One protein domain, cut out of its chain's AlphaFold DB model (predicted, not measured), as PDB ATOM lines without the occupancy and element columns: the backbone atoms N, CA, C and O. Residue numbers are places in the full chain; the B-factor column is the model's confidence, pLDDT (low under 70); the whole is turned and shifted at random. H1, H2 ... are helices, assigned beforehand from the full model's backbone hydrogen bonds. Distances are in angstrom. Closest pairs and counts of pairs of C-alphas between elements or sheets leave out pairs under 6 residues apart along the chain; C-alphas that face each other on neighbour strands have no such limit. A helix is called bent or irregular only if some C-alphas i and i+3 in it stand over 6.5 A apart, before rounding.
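What this domain is: This is residues 2 to 100 of the 775 residues of a protein of Cuscuta campestris (UniProt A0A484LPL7). Two long helices, H1 and H3, meet near their last residues in a wide V, and two short helices, H4 and H5, sit within its opening, H4 crossing near H1 and H5 packed across H3. H2 is a short helix set off from the rest, near H3 only, and residues 2 to 7 of H1 stick out from the body. The printed part has 99 residues with five named helices, H1 to H5 in that order, and no named strand; its class is all helix, with mostly crossed helix packing, the helices that touch not lying side by side. It is compact, with a radius of gyration of the C-alphas of 13.6 A, and the C-alphas span 45 by 31 by 21 A.

How they stand to each other: H1, residues 2 to 22, touches H3, residues 43 to 63, at a steep tilt of 57 degrees, opposite ways. H1 touches H3 with residues 15 to 19 alone, and H3 touches H1 with residues 60 to 63 alone; the closest C-alphas are those of Val 15 and Val 60, 6.6 A apart. With residues 12 to 16 alone, H1 also touches H4, residues 71 to 78, about perpendicular at 75 degrees; the closest C-alphas, of Val 15 and Trp 78, are 6.2 A apart. H2, residues 29 to 35, is apart from H1 and H4, and close to H3 but not clearly touching it: the closest C-alphas, of Arg 35 and Leu 49, are 7.0 A apart. H3 has a kink of 27 degrees near residue 50. With residues 50 to 54 alone it touches H5, residues 89 to 99, about perpendicular at 89 degrees; the closest C-alphas, of Tyr 50 and Val 92, are 5.9 A apart. H4 and H5 only just touch, with 3 pairs of C-alphas within 8 A, the closest being Lys 75 and Leu 89 at 6.6 A. Every O i to N i+4 pair is within hydrogen-bond range in H2 and H5; the counts are 16 of 17 in H1, 15 of 17 in H3 and 3 of 4 in H4.

Where its parts are: H1 begins at C-alpha 2 (307.353, 425.496, 449.561) and is 30.4 A long from first to last C-alpha. H2 measures 9.8 A. H3 measures 29.0 A and ends at C-alpha 63 (296.394, 443.207, 436.952); it is irregular, with C-alphas 45 and 48 7.6 A apart. H4 measures 10.2 A. H5 measures 14.9 A and ends at C-alpha 99 (291.746, 460.197, 450.466).

The domain as a whole: The two C-alphas farthest apart are those of Asp 2 and Gln 42, 45.9 A. The printed part has no cut, and its four links are short. Mean pLDDT of the printed part is 84.1; residues 2 to 7, which stand free, are under 70.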
ATOM      1  N   ASP A   2     307.091 425.467 450.999       38.09
ATOM      2  CA  ASP A   2     307.353 425.496 449.561       38.09
ATOM      3  C   ASP A   2     306.255 426.153 448.706       38.09
ATOM      4  O   ASP A   2     306.551 427.108 447.998       38.09
ATOM      5  N   VAL A   3     304.989 425.725 448.838       39.22
ATOM      6  CA  VAL A   3     303.848 426.266 448.058       39.22
ATOM      7  C   VAL A   3     303.748 427.793 448.161       39.22
ATOM      8  O   VAL A   3     303.640 428.480 447.152       39.22
ATOM      9  N   GLN A   4     303.863 428.340 449.375       50.47
ATOM     10  CA  GLN A   4     303.722 429.777 449.615       50.47
ATOM     11  C   GLN A   4     304.906 430.577 449.038       50.47
ATOM     12  O   GLN A   4     304.738 431.712 448.596       50.47
ATOM     13  N   GLU A   5     306.098 429.977 448.989       58.34
ATOM     14  CA  GLU A   5     307.287 430.589 448.383       58.34
ATOM     15  C   GLU A   5     307.249 430.517 446.840       58.34
ATOM     16  O   GLU A   5     307.797 431.385 446.156       58.34
ATOM     17  N   GLU A   6     306.595 429.499 446.275       55.94
ATOM     18  CA  GLU A   6     306.354 429.348 444.834       55.94
ATOM     19  C   GLU A   6     305.261 430.309 444.326       55.94
ATOM     20  O   GLU A   6     305.437 430.951 443.281       55.94
ATOM     21  N   ASP A   7     304.194 430.505 445.107       67.81
ATOM     22  CA  ASP A   7     303.161 431.519 444.862       67.81
ATOM     23  C   ASP A   7     303.742 432.943 444.885       67.81
ATOM     24  O   ASP A   7     303.500 433.728 443.961       67.81
ATOM     25  N   GLU A   8     304.569 433.289 445.881       75.56
ATOM     26  CA  GLU A   8     305.196 434.617 445.960       75.56
ATOM     27  C   GLU A   8     306.142 434.891 444.780       75.56
ATOM     28  O   GLU A   8     306.067 435.963 444.171       75.56
ATOM     29  N   LYS A   9     306.973 433.917 444.376       77.19
ATOM     30  CA  LYS A   9     307.826 434.032 443.175       77.19
ATOM     31  C   LYS A   9     306.994 434.199 441.900       77.19
ATOM     32  O   LYS A   9     307.347 434.997 441.024       77.19
ATOM     33  N   THR A  10     305.869 433.493 441.803       80.94
ATOM     34  CA  THR A  10     304.933 433.599 440.677       80.94
ATOM     35  C   THR A  10     304.256 434.972 440.632       80.94
ATOM     36  O   THR A  10     304.165 435.574 439.558       80.94
ATOM     37  N   MET A  11     303.852 435.519 441.784       80.62
ATOM     38  CA  MET A  11     303.326 436.883 441.907       80.62
ATOM     39  C   MET A  11     304.374 437.928 441.502       80.62
ATOM     40  O   MET A  11     304.082 438.764 440.645       80.62
ATOM     41  N   MET A  12     305.595 437.867 442.054       82.38
ATOM     42  CA  MET A  12     306.686 438.797 441.716       82.38
ATOM     43  C   MET A  12     306.934 438.853 440.206       82.38
ATOM     44  O   MET A  12     307.039 439.940 439.634       82.38
ATOM     45  N   LYS A  13     306.976 437.689 439.543       84.44
ATOM     46  CA  LYS A  13     307.175 437.612 438.094       84.44
ATOM     47  C   LYS A  13     306.050 438.305 437.321       84.44
ATOM     48  O   LYS A  13     306.343 439.123 436.455       84.44
ATOM     49  N   ARG A  14     304.778 438.046 437.662       86.56
ATOM     50  CA  ARG A  14     303.620 438.715 437.029       86.56
ATOM     51  C   ARG A  14     303.677 440.235 437.205       86.56
ATOM     52  O   ARG A  14     303.441 440.967 436.247       86.56
ATOM     53  N   VAL A  15     304.039 440.713 438.398       87.62
ATOM     54  CA  VAL A  15     304.172 442.152 438.679       87.62
ATOM     55  C   VAL A  15     305.318 442.776 437.867       87.62
ATOM     56  O   VAL A  15     305.112 443.804 437.225       87.62
ATOM     57  N   ALA A  16     306.492 442.142 437.788       85.50
ATOM     58  CA  ALA A  16     307.612 442.625 436.971       85.50
ATOM     59  C   ALA A  16     307.303 442.617 435.454       85.50
ATOM     60  O   ALA A  16     307.597 443.586 434.740       85.50
ATOM     61  N   ASP A  17     306.651 441.558 434.965       85.50
ATOM     62  CA  ASP A  17     306.189 441.425 433.577       85.50
ATOM     63  C   ASP A  17     305.105 442.456 433.218       85.50
ATOM     64  O   ASP A  17     304.926 442.764 432.037       85.50
ATOM     65  N   PHE A  18     304.369 442.989 434.197       90.25
ATOM     66  CA  PHE A  18     303.415 444.085 434.013       90.25
ATOM     67  C   PHE A  18     304.102 445.455 434.044       90.25
ATOM     68  O   PHE A  18     303.920 446.261 433.130       90.25
ATOM     69  N   LEU A  19     304.945 445.708 435.048       88.81
ATOM     70  CA  LEU A  19     305.624 446.994 435.248       88.81
ATOM     71  C   LEU A  19     306.522 447.384 434.072       88.81
ATOM     72  O   LEU A  19     306.532 448.545 433.665       88.81
ATOM     73  N   SER A  20     307.207 446.408 433.476       84.88
ATOM     74  CA  SER A  20     308.020 446.596 432.266       84.88
ATOM     75  C   SER A  20     307.216 446.989 431.015       84.88
ATOM     76  O   SER A  20     307.793 447.543 430.079       84.88
ATOM     77  N   LYS A  21     305.899 446.738 430.989       86.62
ATOM     78  CA  LYS A  21     304.992 447.085 429.879       86.62
ATOM     79  C   LYS A  21     304.252 448.397 430.135       86.62
ATOM     80  O   LYS A  21     304.207 449.256 429.256       86.62
ATOM     81  N   GLU A  22     303.697 448.554 431.337       89.88
ATOM     82  CA  GLU A  22     302.916 449.729 431.740       89.88
ATOM     83  C   GLU A  22     303.805 450.974 431.899       89.88
ATOM     84  O   GLU A  22     303.453 452.068 431.454       89.88
ATOM     85  N   VAL A  23     305.000 450.817 432.479       88.50
ATOM     86  CA  VAL A  23     305.937 451.919 432.715       88.50
ATOM     87  C   VAL A  23     307.136 451.784 431.775       88.50
ATOM     88  O   VAL A  23     308.146 451.165 432.095       88.50
ATOM     89  N   LYS A  24     307.037 452.432 430.605       81.06
ATOM     90  CA  LYS A  24     308.019 452.390 429.492       81.06
ATOM     91  C   LYS A  24     309.484 452.670 429.866       81.06
ATOM     92  O   LYS A  24     310.378 452.397 429.074       81.06
ATOM     93  N   ASP A  25     309.734 453.264 431.029       84.62
ATOM     94  CA  ASP A  25     311.060 453.599 431.548       84.62
ATOM     95  C   ASP A  25     311.354 452.984 432.934       84.62
ATOM     96  O   ASP A  25     312.227 453.472 433.649       84.62
ATOM     97  N   TRP A  26     310.682 451.883 433.302       83.06
ATOM     98  CA  TRP A  26     310.931 451.122 434.540       83.06
ATOM     99  C   TRP A  26     312.368 450.578 434.651       83.06
ATOM    100  O   TRP A  26     312.924 450.462 435.740       83.06
ATOM    101  N   GLY A  27     313.004 450.284 433.512       76.25
ATOM    102  CA  GLY A  27     314.409 449.864 433.439       76.25
ATOM    103  C   GLY A  27     315.439 451.004 433.479       76.25
ATOM    104  O   GLY A  27     316.631 450.730 433.388       76.25
ATOM    105  N   ASN A  28     315.026 452.275 433.568       84.94
ATOM    106  CA  ASN A  28     315.953 453.410 433.594       84.94
ATOM    107  C   ASN A  28     316.326 453.777 435.042       84.94
ATOM    108  O   ASN A  28     315.506 454.333 435.776       84.94
ATOM    109  N   GLU A  29     317.573 453.508 435.438       78.88
ATOM    110  CA  GLU A  29     318.047 453.744 436.810       78.88
ATOM    111  C   GLU A  29     317.900 455.194 437.291       78.88
ATOM    112  O   GLU A  29     317.503 455.411 438.432       78.88
ATOM    113  N   GLU A  30     318.198 456.196 436.462       80.75
ATOM    114  CA  GLU A  30     318.146 457.605 436.882       80.75
ATOM    115  C   GLU A  30     316.713 458.036 437.222       80.75
ATOM    116  O   GLU A  30     316.452 458.650 438.261       80.75
ATOM    117  N   LYS A  31     315.756 457.653 436.369       82.00
ATOM    118  CA  LYS A  31     314.329 457.907 436.584       82.00
ATOM    119  C   LYS A  31     313.772 457.094 437.746       82.00
ATOM    120  O   LYS A  31     312.996 457.638 438.532       82.00
ATOM    121  N   MET A  32     314.187 455.834 437.889       80.31
ATOM    122  CA  MET A  32     313.830 454.978 439.023       80.31
ATOM    123  C   MET A  32     314.306 455.603 440.346       80.31
ATOM    124  O   MET A  32     313.477 455.907 441.205       80.31
ATOM    125  N   ARG A  33     315.594 455.962 440.455       82.25
ATOM    126  CA  ARG A  33     316.161 456.674 441.618       82.25
ATOM    127  C   ARG A  33     315.444 457.994 441.909       82.25
ATOM    128  O   ARG A  33     315.347 458.383 443.069       82.25
ATOM    129  N   SER A  34     314.923 458.689 440.894       84.88
ATOM    130  CA  SER A  34     314.123 459.901 441.110       84.88
ATOM    131  C   SER A  34     312.718 459.602 441.657       84.88
ATOM    132  O   SER A  34     312.284 460.276 442.588       84.88
ATOM    133  N   ARG A  35     312.033 458.564 441.151       86.38
ATOM    134  CA  ARG A  35     310.710 458.118 441.642       86.38
ATOM    135  C   ARG A  35     310.750 457.514 443.050       86.38
ATOM    136  O   ARG A  35     309.741 457.553 443.749       86.38
ATOM    137  N   PHE A  36     311.895 456.962 443.455       88.94
ATOM    138  CA  PHE A  36     312.092 456.277 444.738       88.94
ATOM    139  C   PHE A  36     312.423 457.226 445.910       88.94
ATOM    140  O   PHE A  36     312.541 456.769 447.046       88.94
ATOM    141  N   LYS A  37     312.559 458.538 445.666       88.25
ATOM    142  CA  LYS A  37     312.765 459.557 446.714       88.25
ATOM    143  C   LYS A  37     311.551 459.662 447.642       88.25
ATOM    144  O   LYS A  37     310.419 459.482 447.205       88.25
ATOM    145  N   ALA A  38     311.782 460.015 448.906       87.31
ATOM    146  CA  ALA A  38     310.709 460.322 449.850       87.31
ATOM    147  C   ALA A  38     309.932 461.588 449.433       87.31
ATOM    148  O   ALA A  38     310.519 462.552 448.934       87.31
ATOM    149  N   LEU A  39     308.616 461.598 449.674       87.19
ATOM    150  CA  LEU A  39     307.781 462.781 449.443       87.19
ATOM    151  C   LEU A  39     308.187 463.882 450.437       87.19
ATOM    152  O   LEU A  39     308.214 463.653 451.645       87.19
ATOM    153  N   SER A  40     308.536 465.061 449.929       79.25
ATOM    154  CA  SER A  40     309.040 466.190 450.720       79.25
ATOM    155  C   SER A  40     308.673 467.518 450.055       79.25
ATOM    156  O   SER A  40     308.361 467.543 448.866       79.25
ATOM    157  N   GLY A  41     308.672 468.608 450.826       82.50
ATOM    158  CA  GLY A  41     308.166 469.909 450.377       82.50
ATOM    159  C   GLY A  41     306.661 470.090 450.616       82.50
ATOM    160  O   GLY A  41     306.045 469.386 451.422       82.50
ATOM    161  N   GLN A  42     306.072 471.074 449.938       80.56
ATOM    162  CA  GLN A  42     304.634 471.330 449.947       80.56
ATOM    163  C   GLN A  42     303.887 470.306 449.082       80.56
ATOM    164  O   GLN A  42     304.476 469.641 448.235       80.56
ATOM    165  N   ARG A  43     302.562 470.196 449.257       80.56
ATOM    166  CA  ARG A  43     301.738 469.216 448.522       80.56
ATOM    167  C   ARG A  43     301.899 469.322 447.000       80.56
ATOM    168  O   ARG A  43     302.023 468.301 446.340       80.56
ATOM    169  N   CYS A  44     301.979 470.536 446.453       83.00
ATOM    170  CA  CYS A  44     302.217 470.771 445.024       83.00
ATOM    171  C   CYS A  44     303.527 470.165 444.494       83.00
ATOM    172  O   CYS A  44     303.584 469.793 443.323       83.00
ATOM    173  N   ASP A  45     304.550 470.035 445.340       80.94
ATOM    174  CA  ASP A  45     305.889 469.588 444.948       80.94
ATOM    175  C   ASP A  45     305.933 468.063 444.753       80.94
ATOM    176  O   ASP A  45     306.733 467.551 443.968       80.94
ATOM    177  N   TRP A  46     305.053 467.332 445.453       89.12
ATOM    178  CA  TRP A  46     305.008 465.870 445.451       89.12
ATOM    179  C   TRP A  46     303.701 465.253 444.934       89.12
ATOM    180  O   TRP A  46     303.702 464.056 444.641       89.12
ATOM    181  N   GLU A  47     302.618 466.017 444.745       89.50
ATOM    182  CA  GLU A  47     301.341 465.518 444.196       89.50
ATOM    183  C   GLU A  47     301.518 464.705 442.895       89.50
ATOM    184  O   GLU A  47     300.963 463.610 442.821       89.50
ATOM    185  N   PRO A  48     302.331 465.116 441.893       90.12
ATOM    186  CA  PRO A  48     302.498 464.326 440.669       90.12
ATOM    187  C   PRO A  48     303.147 462.954 440.915       90.12
ATOM    188  O   PRO A  48     302.855 461.992 440.207       90.12
ATOM    189  N   LEU A  49     304.014 462.852 441.930       89.31
ATOM    190  CA  LEU A  49     304.656 461.601 442.330       89.31
ATOM    191  C   LEU A  49     303.711 460.733 443.177       89.31
ATOM    192  O   LEU A  49     303.707 459.515 443.017       89.31
ATOM    193  N   TYR A  50     302.877 461.349 444.020       91.25
ATOM    194  CA  TYR A  50     301.793 460.669 444.731       91.25
ATOM    195  C   TYR A  50     300.782 460.047 443.759       91.25
ATOM    196  O   TYR A  50     300.535 458.847 443.838       91.25
ATOM    197  N   LEU A  51     300.262 460.830 442.807       91.50
ATOM    198  CA  LEU A  51     299.302 460.361 441.803       91.50
ATOM    199  C   LEU A  51     299.891 459.224 440.955       91.50
ATOM    200  O   LEU A  51     299.233 458.203 440.775       91.50
ATOM    201  N   PHE A  52     301.154 459.347 440.520       93.25
ATOM    202  CA  PHE A  52     301.867 458.267 439.827       93.25
ATOM    203  C   PHE A  52     301.881 456.964 440.641       93.25
ATOM    204  O   PHE A  52     301.522 455.915 440.112       93.25
ATOM    205  N   TRP A  53     302.277 457.014 441.919       93.31
ATOM    206  CA  TRP A  53     302.360 455.810 442.748       93.31
ATOM    207  C   TRP A  53     300.983 455.246 443.113       93.31
ATOM    208  O   TRP A  53     300.813 454.032 443.044       93.31
ATOM    209  N   ARG A  54     299.991 456.091 443.425       93.69
ATOM    210  CA  ARG A  54     298.595 455.682 443.663       93.69
ATOM    211  C   ARG A  54     298.034 454.919 442.464       93.69
ATOM    212  O   ARG A  54     297.551 453.797 442.611       93.69
ATOM    213  N   ASP A  55     298.129 455.512 441.277       93.06
ATOM    214  CA  ASP A  55     297.568 454.935 440.054       93.06
ATOM    215  C   ASP A  55     298.310 453.649 439.665       93.06
ATOM    216  O   ASP A  55     297.689 452.693 439.202       93.06
ATOM    217  N   LEU A  56     299.625 453.584 439.908       92.88
ATOM    218  CA  LEU A  56     300.420 452.380 439.682       92.88
ATOM    219  C   LEU A  56     300.087 451.254 440.675       92.88
ATOM    220  O   LEU A  56     299.984 450.107 440.250       92.88
ATOM    221  N   ILE A  57     299.861 451.558 441.961       93.38
ATOM    222  CA  ILE A  57     299.389 450.585 442.964       93.38
ATOM    223  C   ILE A  57     298.052 449.982 442.517       93.38
ATOM    224  O   ILE A  57     297.927 448.760 442.460       93.38
ATOM    225  N   ILE A  58     297.077 450.822 442.146       91.62
ATOM    226  CA  ILE A  58     295.748 450.370 441.704       91.62
ATOM    227  C   ILE A  58     295.862 449.498 440.443       91.62
ATOM    228  O   ILE A  58     295.278 448.416 440.395       91.62
ATOM    229  N   LYS A  59     296.659 449.916 439.450       92.62
ATOM    230  CA  LYS A  59     296.885 449.160 438.204       92.62
ATOM    231  C   LYS A  59     297.569 447.811 438.427       92.62
ATOM    232  O   LYS A  59     297.123 446.817 437.860       92.62
ATOM    233  N   VAL A  60     298.621 447.759 439.248       91.69
ATOM    234  CA  VAL A  60     299.308 446.501 439.592       91.69
ATOM    235  C   VAL A  60     298.350 445.553 440.305       91.69
ATOM    236  O   VAL A  60     298.236 444.399 439.901       91.69
ATOM    237  N   SER A  61     297.623 446.050 441.310       90.50
ATOM    238  CA  SER A  61     296.676 445.252 442.096       90.50
ATOM    239  C   SER A  61     295.536 444.702 441.225       90.50
ATOM    240  O   SER A  61     295.221 443.517 441.303       90.50
ATOM    241  N   SER A  62     295.000 445.531 440.320       90.12
ATOM    242  CA  SER A  62     294.018 445.138 439.301       90.12
ATOM    243  C   SER A  62     294.559 444.047 438.368       90.12
ATOM    244  O   SER A  62     293.894 443.035 438.165       90.12
ATOM    245  N   HIS A  63     295.791 444.189 437.860       89.44
ATOM    246  CA  HIS A  63     296.394 443.207 436.952       89.44
ATOM    247  C   HIS A  63     296.593 441.819 437.585       89.44
ATOM    248  O   HIS A  63     296.495 440.809 436.888       89.44
ATOM    249  N   ILE A  64     296.864 441.756 438.893       87.62
ATOM    250  CA  ILE A  64     297.001 440.491 439.631       87.62
ATOM    251  C   ILE A  64     295.694 440.028 440.304       87.62
ATOM    252  O   ILE A  64     295.714 439.035 441.027       87.62
ATOM    253  N   SER A  65     294.573 440.719 440.068       85.44
ATOM    254  CA  SER A  65     293.246 440.453 440.655       85.44
ATOM    255  C   SER A  65     293.179 440.483 442.192       85.44
ATOM    256  O   SER A  65     292.280 439.889 442.786       85.44
ATOM    257  N   VAL A  66     294.096 441.197 442.849       87.56
ATOM    258  CA  VAL A  66     294.112 441.384 444.310       87.56
ATOM    259  C   VAL A  66     293.498 442.741 444.652       87.56
ATOM    260  O   VAL A  66     293.748 443.728 443.962       87.56
ATOM    261  N   PHE A  67     292.730 442.829 445.741       90.38
ATOM    262  CA  PHE A  67     292.250 444.114 446.277       90.38
ATOM    263  C   PHE A  67     292.494 444.297 447.781       90.38
ATOM    264  O   PHE A  67     292.567 445.440 448.229       90.38
ATOM    265  N   VAL A  68     292.667 443.211 448.548       89.62
ATOM    266  CA  VAL A  68     293.162 443.249 449.933       89.62
ATOM    267  C   VAL A  68     294.685 443.130 449.914       89.62
ATOM    268  O   VAL A  68     295.240 442.140 449.447       89.62
ATOM    269  N   VAL A  69     295.374 444.156 450.403       89.62
ATOM    270  CA  VAL A  69     296.822 444.340 450.255       89.62
ATOM    271  C   VAL A  69     297.506 444.547 451.604       89.62
ATOM    272  O   VAL A  69     297.003 445.260 452.473       89.62
ATOM    273  N   ASN A  70     298.685 443.945 451.775       89.00
ATOM    274  CA  ASN A  70     299.567 444.219 452.909       89.00
ATOM    275  C   ASN A  70     300.585 445.316 452.517       89.00
ATOM    276  O   ASN A  70     301.269 445.157 451.497       89.00
ATOM    277  N   PRO A  71     300.759 446.397 453.303       88.50
ATOM    278  CA  PRO A  71     301.708 447.474 452.995       88.50
ATOM    279  C   PRO A  71     303.152 447.003 452.758       88.50
ATOM    280  O   PRO A  71     303.854 447.543 451.900       88.50
ATOM    281  N   ARG A  72     303.598 445.956 453.468       84.75
ATOM    282  CA  ARG A  72     304.944 445.379 453.312       84.75
ATOM    283  C   ARG A  72     305.097 444.682 451.959       84.75
ATOM    284  O   ARG A  72     306.167 444.766 451.364       84.75
ATOM    285  N   HIS A  73     304.035 444.058 451.443       86.88
ATOM    286  CA  HIS A  73     304.057 443.366 450.150       86.88
ATOM    287  C   HIS A  73     304.192 444.368 448.998       86.88
ATOM    288  O   HIS A  73     305.038 444.194 448.122       86.88
ATOM    289  N   ILE A  74     303.449 445.479 449.061       87.44
ATOM    290  CA  ILE A  74     303.583 446.605 448.124       87.44
ATOM    291  C   ILE A  74     305.036 447.113 448.106       87.44
ATOM    292  O   ILE A  74     305.658 447.232 447.050       87.44
ATOM    293  N   LYS A  75     305.609 447.366 449.288       84.75
ATOM    294  CA  LYS A  75     306.941 447.968 449.447       84.75
ATOM    295  C   LYS A  75     308.108 447.048 449.076       84.75
ATOM    296  O   LYS A  75     309.093 447.528 448.511       84.75
ATOM    297  N   HIS A  76     308.024 445.761 449.406       82.81
ATOM    298  CA  HIS A  76     309.160 444.832 449.345       82.81
ATOM    299  C   HIS A  76     309.011 443.689 448.331       82.81
ATOM    300  O   HIS A  76     310.027 443.110 447.963       82.81
ATOM    301  N   LEU A  77     307.800 443.393 447.839       83.81
ATOM    302  CA  LEU A  77     307.564 442.343 446.835       83.81
ATOM    303  C   LEU A  77     307.155 442.926 445.471       83.81
ATOM    304  O   LEU A  77     307.629 442.452 444.444       83.81
ATOM    305  N   TRP A  78     306.292 443.950 445.438       88.50
ATOM    306  CA  TRP A  78     305.766 444.499 444.175       88.50
ATOM    307  C   TRP A  78     306.691 445.533 443.528       88.50
ATOM    308  O   TRP A  78     306.909 445.501 442.320       88.50
ATOM    309  N   PHE A  79     307.225 446.463 444.326       88.56
ATOM    310  CA  PHE A  79     308.014 447.599 443.833       88.56
ATOM    311  C   PHE A  79     309.490 447.567 444.255       88.56
ATOM    312  O   PHE A  79     310.199 448.558 444.091       88.56
ATOM    313  N   CYS A  80     309.965 446.436 444.783       83.50
ATOM    314  CA  CYS A  80     311.384 446.235 445.061       83.50
ATOM    315  C   CYS A  80     312.147 445.945 443.760       83.50
ATOM    316  O   CYS A  80     311.789 445.033 443.016       83.50
ATOM    317  N   GLN A  81     313.209 446.701 443.486       78.00
ATOM    318  CA  GLN A  81     314.038 446.539 442.289       78.00
ATOM    319  C   GLN A  81     315.515 446.565 442.691       78.00
ATOM    320  O   GLN A  81     315.976 447.508 443.330       78.00
ATOM    321  N   SER A  82     316.256 445.504 442.357       71.50
ATOM    322  CA  SER A  82     317.673 445.331 442.733       71.50
ATOM    323  C   SER A  82     317.955 445.498 444.241       71.50
ATOM    324  O   SER A  82     319.012 445.990 444.628       71.50
ATOM    325  N   GLY A  83     317.001 445.113 445.100       74.25
ATOM    326  CA  GLY A  83     317.093 445.251 446.560       74.25
ATOM    327  C   GLY A  83     316.728 446.635 447.115       74.25
ATOM    328  O   GLY A  83     316.797 446.837 448.325       74.25
ATOM    329  N   LEU A  84     316.327 447.588 446.266       79.75
ATOM    330  CA  LEU A  84     315.850 448.909 446.679       79.75
ATOM    331  C   LEU A  84     314.318 448.950 446.701       79.75
ATOM    332  O   LEU A  84     313.674 448.544 445.737       79.75
ATOM    333  N   SER A  85     313.746 449.517 447.767       84.44
ATOM    334  CA  SER A  85     312.318 449.853 447.878       84.44
ATOM    335  C   SER A  85     312.107 451.376 447.769       84.44
ATOM    336  O   SER A  85     312.928 452.128 448.302       84.44
ATOM    337  N   PRO A  86     311.012 451.867 447.156       88.62
ATOM    338  CA  PRO A  86     310.728 453.301 447.082       88.62
ATOM    339  C   PRO A  86     310.431 453.908 448.464       88.62
ATOM    340  O   PRO A  86     309.518 453.469 449.167       88.62
ATOM    341  N   LEU A  87     311.160 454.963 448.841       87.56
ATOM    342  CA  LEU A  87     311.063 455.615 450.158       87.56
ATOM    343  C   LEU A  87     309.779 456.445 450.339       87.56
ATOM    344  O   LEU A  87     309.425 456.824 451.450       87.56
ATOM    345  N   CYS A  88     309.083 456.754 449.249       89.56
ATOM    346  CA  CYS A  88     307.804 457.460 449.251       89.56
ATOM    347  C   CYS A  88     306.607 456.589 449.653       89.56
ATOM    348  O   CYS A  88     305.612 457.150 450.109       89.56
ATOM    349  N   LEU A  89     306.672 455.259 449.492       89.06
ATOM    350  CA  LEU A  89     305.479 454.401 449.554       89.06
ATOM    351  C   LEU A  89     304.738 454.471 450.890       89.06
ATOM    352  O   LEU A  89     303.515 454.541 450.879       89.06
ATOM    353  N   ASP A  90     305.441 454.538 452.024       87.25
ATOM    354  CA  ASP A  90     304.791 454.643 453.340       87.25
ATOM    355  C   ASP A  90     303.893 455.892 453.419       87.25
ATOM    356  O   ASP A  90     302.758 455.832 453.892       87.25
ATOM    357  N   ARG A  91     304.368 457.027 452.878       87.38
ATOM    358  CA  ARG A  91     303.602 458.279 452.834       87.38
ATOM    359  C   ARG A  91     302.517 458.261 451.756       87.38
ATOM    360  O   ARG A  91     301.460 458.839 451.991       87.38
ATOM    361  N   VAL A  92     302.739 457.592 450.620       90.62
ATOM    362  CA  VAL A  92     301.702 457.379 449.591       90.62
ATOM    363  C   VAL A  92     300.534 456.584 450.173       90.62
ATOM    364  O   VAL A  92     299.396 457.010 450.031       90.62
ATOM    365  N   LEU A  93     300.796 455.479 450.878       90.12
ATOM    366  CA  LEU A  93     299.753 454.637 451.471       90.12
ATOM    367  C   LEU A  93     298.982 455.363 452.588       90.12
ATOM    368  O   LEU A  93     297.760 455.254 452.655       90.12
ATOM    369  N   VAL A  94     299.658 456.169 453.418       87.38
ATOM    370  CA  VAL A  94     298.982 457.047 454.395       87.38
ATOM    371  C   VAL A  94     298.113 458.100 453.697       87.38
ATOM    372  O   VAL A  94     296.984 458.339 454.118       87.38
ATOM    373  N   GLU A  95     298.579 458.708 452.606       88.31
ATOM    374  CA  GLU A  95     297.786 459.690 451.859       88.31
ATOM    375  C   GLU A  95     296.597 459.040 451.118       88.31
ATOM    376  O   GLU A  95     295.516 459.623 451.100       88.31
ATOM    377  N   MET A  96     296.744 457.800 450.628       91.12
ATOM    378  CA  MET A  96     295.653 456.978 450.074       91.12
ATOM    379  C   MET A  96     294.615 456.566 451.134       91.12
ATOM    380  O   MET A  96     293.423 456.489 450.844       91.12
ATOM    381  N   ARG A  97     295.032 456.325 452.385       87.12
ATOM    382  CA  ARG A  97     294.108 456.140 453.521       87.12
ATOM    383  C   ARG A  97     293.338 457.435 453.808       87.12
ATOM    384  O   ARG A  97     292.135 457.391 454.037       87.12
ATOM    385  N   ASN A  98     294.007 458.586 453.726       85.94
ATOM    386  CA  ASN A  98     293.400 459.902 453.965       85.94
ATOM    387  C   ASN A  98     292.446 460.359 452.842       85.94
ATOM    388  O   ASN A  98     291.498 461.090 453.122       85.94
ATOM    389  N   SER A  99     292.669 459.947 451.588       86.19
ATOM    390  CA  SER A  99     291.746 460.197 450.466       86.19
ATOM    391  C   SER A  99     290.555 459.232 450.423       86.19
ATOM    392  O   SER A  99     289.585 459.499 449.715       86.19
ATOM    393  N   GLY A 100     290.617 458.119 451.163       83.56
ATOM    394  CA  GLY A 100     289.647 457.026 451.087       83.56
ATOM    395  C   GLY A 100     289.906 456.029 449.950       83.56
ATOM    396  O   GLY A 100     289.065 455.165 449.714       83.56
TER     397      GLY A 100